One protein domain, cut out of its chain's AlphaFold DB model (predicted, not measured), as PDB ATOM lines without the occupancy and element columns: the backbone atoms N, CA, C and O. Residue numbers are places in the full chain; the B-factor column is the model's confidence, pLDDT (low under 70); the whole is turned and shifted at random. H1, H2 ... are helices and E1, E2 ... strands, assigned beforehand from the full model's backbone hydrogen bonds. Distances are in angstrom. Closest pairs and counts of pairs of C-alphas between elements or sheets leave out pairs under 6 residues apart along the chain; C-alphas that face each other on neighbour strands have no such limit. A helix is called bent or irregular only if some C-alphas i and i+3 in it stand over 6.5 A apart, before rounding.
ATOM      1  N   ARG A   8     -26.274  -6.927  33.648       79.12
ATOM      2  CA  ARG A   8     -26.049  -5.592  34.211       79.12
ATOM      3  C   ARG A   8     -27.112  -5.255  35.243       79.12
ATOM      4  O   ARG A   8     -26.774  -4.697  36.279       79.12
ATOM      5  N   THR A   9     -28.359  -5.651  34.995       80.50
ATOM      6  CA  THR A   9     -29.456  -5.471  35.953       80.50
ATOM      7  C   THR A   9     -29.175  -6.255  37.234       80.50
ATOM      8  O   THR A   9     -29.140  -5.663  38.308       80.50
ATOM      9  N   ALA A  10     -28.824  -7.539  37.114       85.00
ATOM     10  CA  ALA A  10     -28.476  -8.376  38.267       85.00
ATOM     11  C   ALA A  10     -27.244  -7.852  39.033       85.00
ATOM     12  O   ALA A  10     -27.191  -7.887  40.260       85.00
ATOM     13  N   THR A  11     -26.251  -7.327  38.310       86.31
ATOM     14  CA  THR A  11     -25.043  -6.738  38.907       86.31
ATOM     15  C   THR A  11     -25.356  -5.436  39.640       86.31
ATOM     16  O   THR A  11     -24.842  -5.211  40.734       86.31
ATOM     17  N   LEU A  12     -26.221  -4.593  39.072       83.31
ATOM     18  CA  LEU A  12     -26.668  -3.361  39.710       83.31
ATOM     19  C   LEU A  12     -27.473  -3.663  40.979       83.31
ATOM     20  O   LEU A  12     -27.227  -3.044  42.008       83.31
ATOM     21  N   GLU A  13     -28.372  -4.649  40.943       85.31
ATOM     22  CA  GLU A  13     -29.111  -5.104  42.128       85.31
ATOM     23  C   GLU A  13     -28.171  -5.603  43.233       85.31
ATOM     24  O   GLU A  13     -28.353  -5.268  44.407       85.31
ATOM     25  N   GLN A  14     -27.134  -6.359  42.866       88.75
ATOM     26  CA  GLN A  14     -26.130  -6.821  43.818       88.75
ATOM     27  C   GLN A  14     -25.323  -5.657  44.412       88.75
ATOM     28  O   GLN A  14     -25.102  -5.626  45.622       88.75
ATOM     29  N   ALA A  15     -24.916  -4.686  43.591       86.25
ATOM     30  CA  ALA A  15     -24.217  -3.494  44.060       86.25
ATOM     31  C   ALA A  15     -25.088  -2.680  45.031       86.25
ATOM     32  O   ALA A  15     -24.614  -2.304  46.101       86.25
ATOM     33  N   CYS A  16     -26.375  -2.485  44.720       87.00
ATOM     34  CA  CYS A  16     -27.325  -1.819  45.616       87.00
ATOM     35  C   CYS A  16     -27.412  -2.506  46.985       87.00
ATOM     36  O   CYS A  16     -27.400  -1.824  48.009       87.00
ATOM     37  N   ARG A  17     -27.462  -3.846  47.023       88.94
ATOM     38  CA  ARG A  17     -27.464  -4.600  48.290       88.94
ATOM     39  C   ARG A  17     -26.204  -4.346  49.107       88.94
ATOM     40  O   ARG A  17     -26.308  -4.004  50.280       88.94
ATOM     41  N   MET A  18     -25.035  -4.424  48.474       89.50
ATOM     42  CA  MET A  18     -23.761  -4.172  49.150       89.50
ATOM     43  C   MET A  18     -23.675  -2.746  49.707       89.50
ATOM     44  O   MET A  18     -23.176  -2.549  50.810       89.50
ATOM     45  N   ILE A  19     -24.181  -1.751  48.973       85.94
ATOM     46  CA  ILE A  19     -24.218  -0.355  49.435       85.94
ATOM     47  C   ILE A  19     -25.145  -0.215  50.644       85.94
ATOM     48  O   ILE A  19     -24.776   0.452  51.608       85.94
ATOM     49  N   ALA A  20     -26.311  -0.865  50.628       86.12
ATOM     50  CA  ALA A  20     -27.241  -0.846  51.754       86.12
ATOM     51  C   ALA A  20     -26.648  -1.502  53.017       86.12
ATOM     52  O   ALA A  20     -26.864  -1.009  54.121       86.12
ATOM     53  N   GLU A  21     -25.871  -2.579  52.859       89.69
ATOM     54  CA  GLU A  21     -25.171  -3.239  53.968       89.69
ATOM     55  C   GLU A  21     -23.988  -2.409  54.489       89.69
ATOM     56  O   GLU A  21     -23.815  -2.260  55.698       89.69
ATOM     57  N   ALA A  22     -23.177  -1.845  53.591       88.25
ATOM     58  CA  ALA A  22     -21.969  -1.103  53.950       88.25
ATOM     59  C   ALA A  22     -22.255   0.321  54.456       88.25
ATOM     60  O   ALA A  22     -21.493   0.859  55.260       88.25
ATOM     61  N   ALA A  23     -23.333   0.944  53.981       87.00
ATOM     62  CA  ALA A  23     -23.699   2.320  54.290       87.00
ATOM     63  C   ALA A  23     -25.217   2.445  54.523       87.00
ATOM     64  O   ALA A  23     -25.918   3.065  53.722       87.00
ATOM     65  N   PRO A  24     -25.744   1.930  55.652       86.69
ATOM     66  CA  PRO A  24     -27.183   1.935  55.942       86.69
ATOM     67  C   PRO A  24     -27.784   3.343  56.075       86.69
ATOM     68  O   PRO A  24     -28.991   3.521  55.941       86.69
ATOM     69  N   ASN A  25     -26.943   4.354  56.315       88.56
ATOM     70  CA  ASN A  25     -27.346   5.759  56.404       88.56
ATOM     71  C   ASN A  25     -27.208   6.512  55.068       88.56
ATOM     72  O   ASN A  25     -27.363   7.733  55.042       88.56
ATOM     73  N   ALA A  26     -26.848   5.829  53.977       88.69
ATOM     74  CA  ALA A  26     -26.721   6.460  52.674       88.69
ATOM     75  C   ALA A  26     -28.095   6.861  52.122       88.69
ATOM     76  O   ALA A  26     -29.029   6.064  52.081       88.69
ATOM     77  N   ALA A  27     -28.203   8.098  51.647       89.00
ATOM     78  CA  ALA A  27     -29.368   8.572  50.919       89.00
ATOM     79  C   ALA A  27     -29.304   8.090  49.466       89.00
ATOM     80  O   ALA A  27     -28.336   8.397  48.763       89.00
ATOM     81  N   GLU A  28     -30.332   7.363  49.021       89.12
ATOM     82  CA  GLU A  28     -30.538   7.004  47.615       89.12
ATOM     83  C   GLU A  28     -31.367   8.085  46.910       89.12
ATOM     84  O   GLU A  28     -32.523   8.338  47.246       89.12
ATOM     85  N   GLU A  29     -30.788   8.697  45.882       89.88
ATOM     86  CA  GLU A  29     -31.440   9.703  45.051       89.88
ATOM     87  C   GLU A  29     -31.322   9.333  43.572       89.88
ATOM     88  O   GLU A  29     -30.331   8.750  43.140       89.88
ATOM     89  N   ARG A  30     -32.292   9.733  42.741       87.19
ATOM     90  CA  ARG A  30     -32.150   9.669  41.275       87.19
ATOM     91  C   ARG A  30     -31.885  11.051  40.712       87.19
ATOM     92  O   ARG A  30     -32.794  11.879  40.636       87.19
ATOM     93  N   LYS A  31     -30.642  11.278  40.295       83.19
ATOM     94  CA  LYS A  31     -30.156  12.556  39.757       83.19
ATOM     95  C   LYS A  31     -29.999  12.480  38.236       83.19
ATOM     96  O   LYS A  31     -30.008  11.402  37.652       83.19
ATOM     97  N   TRP A  32     -29.919  13.633  37.573       85.62
ATOM     98  CA  TRP A  32     -29.683  13.737  36.120       85.62
ATOM     99  C   TRP A  32     -30.692  12.990  35.228       85.62
ATOM    100  O   TRP A  32     -30.312  12.303  34.279       85.62
ATOM    101  N   LYS A  33     -31.993  13.160  35.497       84.62
ATOM    102  CA  LYS A  33     -33.051  12.729  34.570       84.62
ATOM    103  C   LYS A  33     -32.908  13.478  33.243       84.62
ATOM    104  O   LYS A  33     -32.848  14.706  33.226       84.62
ATOM    105  N   LYS A  34     -32.854  12.739  32.139       82.44
ATOM    106  CA  LYS A  34     -32.746  13.271  30.770       82.44
ATOM    107  C   LYS A  34     -33.866  12.672  29.913       82.44
ATOM    108  O   LYS A  34     -34.354  11.600  30.259       82.44
ATOM    109  N   PRO A  35     -34.241  13.275  28.770       80.50
ATOM    110  CA  PRO A  35     -35.230  12.682  27.859       80.50
ATOM    111  C   PRO A  35     -34.874  11.249  27.427       80.50
ATOM    112  O   PRO A  35     -35.751  10.415  27.245       80.50
ATOM    113  N   THR A  36     -33.577  10.951  27.322       76.50
ATOM    114  CA  THR A  36     -33.018   9.630  26.994       76.50
ATOM    115  C   THR A  36     -32.792   8.716  28.204       76.50
ATOM    116  O   THR A  36     -32.543   7.529  28.022       76.50
ATOM    117  N   ASN A  37     -32.898   9.230  29.434       74.31
ATOM    118  CA  ASN A  37     -32.876   8.447  30.672       74.31
ATOM    119  C   ASN A  37     -33.930   8.997  31.642       74.31
ATOM    120  O   ASN A  37     -33.634   9.795  32.540       74.31
ATOM    121  N   LEU A  38     -35.175   8.568  31.430       75.38
ATOM    122  CA  LEU A  38     -36.335   9.013  32.205       75.38
ATOM    123  C   LEU A  38     -36.277   8.553  33.669       75.38
ATOM    124  O   LEU A  38     -36.797   9.235  34.553       75.38
ATOM    125  N   ALA A  39     -35.615   7.424  33.933       78.75
ATOM    126  CA  ALA A  39     -35.407   6.919  35.286       78.75
ATOM    127  C   ALA A  39     -34.408   7.787  36.075       78.75
ATOM    128  O   ALA A  39     -34.519   7.895  37.297       78.75
ATOM    129  N   GLY A  40     -33.480   8.458  35.385       84.69
ATOM    130  CA  GLY A  40     -32.349   9.144  36.002       84.69
ATOM    131  C   GLY A  40     -31.280   8.164  36.481       84.69
ATOM    132  O   GLY A  40     -31.402   6.948  36.337       84.69
ATOM    133  N   VAL A  41     -30.207   8.709  37.037       87.00
ATOM    134  CA  VAL A  41     -29.062   7.955  37.539       87.00
ATOM    135  C   VAL A  41     -29.213   7.770  39.050       87.00
ATOM    136  O   VAL A  41     -29.219   8.772  39.777       87.00
ATOM    137  N   PRO A  42     -29.356   6.529  39.552       88.19
ATOM    138  CA  PRO A  42     -29.320   6.270  40.984       88.19
ATOM    139  C   PRO A  42     -27.961   6.701  41.551       88.19
ATOM    140  O   PRO A  42     -26.913   6.449  40.961       88.19
ATOM    141  N   THR A  43     -27.999   7.427  42.657       89.19
ATOM    142  CA  THR A  43     -26.861   8.068  43.313       89.19
ATOM    143  C   THR A  43     -26.995   7.848  44.809       89.19
ATOM    144  O   THR A  43     -28.019   8.218  45.382       89.19
ATOM    145  N   TRP A  44     -25.965   7.295  45.444       91.88
ATOM    146  CA  TRP A  44     -25.929   7.086  46.891       91.88
ATOM    147  C   TRP A  44     -24.953   8.059  47.539       91.88
ATOM    148  O   TRP A  44     -23.851   8.270  47.025       91.88
ATOM    149  N   SER A  45     -25.342   8.667  48.661       88.69
ATOM    150  CA  SER A  45     -24.502   9.647  49.360       88.69
ATOM    151  C   SER A  45     -24.619   9.575  50.884       88.69
ATOM    152  O   SER A  45     -25.702   9.356  51.413       88.69
ATOM    153  N   ALA A  46     -23.509   9.781  51.600       87.56
ATOM    154  CA  ALA A  46     -23.466   9.898  53.062       87.56
ATOM    155  C   ALA A  46     -22.373  10.904  53.463       87.56
ATOM    156  O   ALA A  46     -21.200  10.558  53.555       87.56
ATOM    157  N   GLY A  47     -22.737  12.184  53.607       86.62
ATOM    158  CA  GLY A  47     -21.762  13.279  53.782       86.62
ATOM    159  C   GLY A  47     -20.967  13.635  52.512       86.62
ATOM    160  O   GLY A  47     -20.097  14.497  52.543       86.62
ATOM    161  N   GLY A  48     -21.287  12.984  51.392       85.25
ATOM    162  CA  GLY A  48     -20.647  13.100  50.080       85.25
ATOM    163  C   GLY A  48     -21.138  11.973  49.165       85.25
ATOM    164  O   GLY A  48     -21.775  11.036  49.645       85.25
ATOM    165  N   ILE A  49     -20.894  12.057  47.853       87.75
ATOM    166  CA  ILE A  49     -21.304  11.000  46.909       87.75
ATOM    167  C   ILE A  49     -20.434   9.760  47.135       87.75
ATOM    168  O   ILE A  49     -19.213   9.840  47.051       87.75
ATOM    169  N   ILE A  50     -21.079   8.624  47.397       86.75
ATOM    170  CA  ILE A  50     -20.431   7.316  47.528       86.75
ATOM    171  C   ILE A  50     -20.267   6.698  46.139       86.75
ATOM    172  O   ILE A  50     -19.174   6.287  45.765       86.75
ATOM    173  N   CYS A  51     -21.357   6.624  45.368       86.56
ATOM    174  CA  CYS A  51     -21.356   6.034  44.031       86.56
ATOM    175  C   CYS A  51     -22.592   6.432  43.206       86.56
ATOM    176  O   CYS A  51     -23.598   6.906  43.744       86.56
ATOM    177  N   THR A  52     -22.505   6.215  41.891       86.38
ATOM    178  CA  THR A  52     -23.594   6.362  40.914       86.38
ATOM    179  C   THR A  52     -23.763   5.068  40.113       86.38
ATOM    180  O   THR A  52     -22.785   4.425  39.742       86.38
ATOM    181  N   GLY A  53     -25.006   4.659  39.855       83.12
ATOM    182  CA  GLY A  53     -25.334   3.420  39.144       83.12
ATOM    183  C   GLY A  53     -25.793   3.681  37.713       83.12
ATOM    184  O   GLY A  53     -26.989   3.685  37.432       83.12
TER     185      GLY A  53
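AT A GLANCE: This is residues 8 to 53 of the 75 residues of an uncharacterized protein of Qipengyuania algicida (UniProt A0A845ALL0). One helix, H1, and a small sheet of three strands make a flat two-part model, loosely put together: the helix only grazes the sheet, with its residues 15 to 20. The chain folds back and forth through the sheet in two hairpins, and the turn of the first one, around Pro 35, makes one end of the longest dimension, while the last residue of H1 lies toward the other. The printed part has 46 residues, with one named helix and then three named strands, in the order H1 E1 E2 E3; the sheet runs E1 E2 E3, antiparallel throughout. The class is mixed, helices and strands. The whole is only just compact, close to loose, with a radius of gyration of the C-alphas of 11.0 A, and spans 32 by 26 by 10 A.

IN THESE COORDINATES: Find C-alpha 8 at (-26.049, -5.592, 34.211); from there H1, residues 8 to 22, runs 20.7 A to C-alpha 22 at (-21.969, -1.103, 53.950). A tight link of 4 residues leads to E1, residues 27 to 31, 11.9 A long. After a short link of 9 residues comes E2, residues 41 to 45, 12.8 A long. A tight link of 3 residues leads to E3, residues 49 to 52, 7.9 A long, which ends at C-alpha 52 at (-23.594, 6.362, 40.914).

HOW THE PARTS SIT: Look first at the sheet, a meander, each strand the antiparallel neighbour of the one before. E1 and E2 form a hairpin, with 148 degrees between their directions; the C-alphas of Arg 30 and Pro 42 face each other at 4.4 A. Between these strands, N 43 and O 29 are within hydrogen-bond range at 2.7 A, and so are N 27 and O 45 at 2.8 A. E2 and E3 form the second hairpin, at 159 degrees; here C-alphas 45 and 49 face each other at 4.3 A, and N 50 and O 44 are within hydrogen-bond range at 2.8 A. E2 is the inner strand, and E1 and E3 are edge strands. H1 is on the sheet, with 12 pairs of C-alphas within 10 A, but only grazes it. In H1, which is not bent, every O i to N i+4 pair is within hydrogen-bond range.

THE WHOLE: The two C-alphas farthest apart, those of Ala 22 and Pro 35, are 32.4 A from each other. Go from C-alpha 8 to C-alpha 53 and you cross 10.3 A. The printed part has no cut, and no link is long. The mean pLDDT of the printed part is 85.6, and no printed residue is under 70.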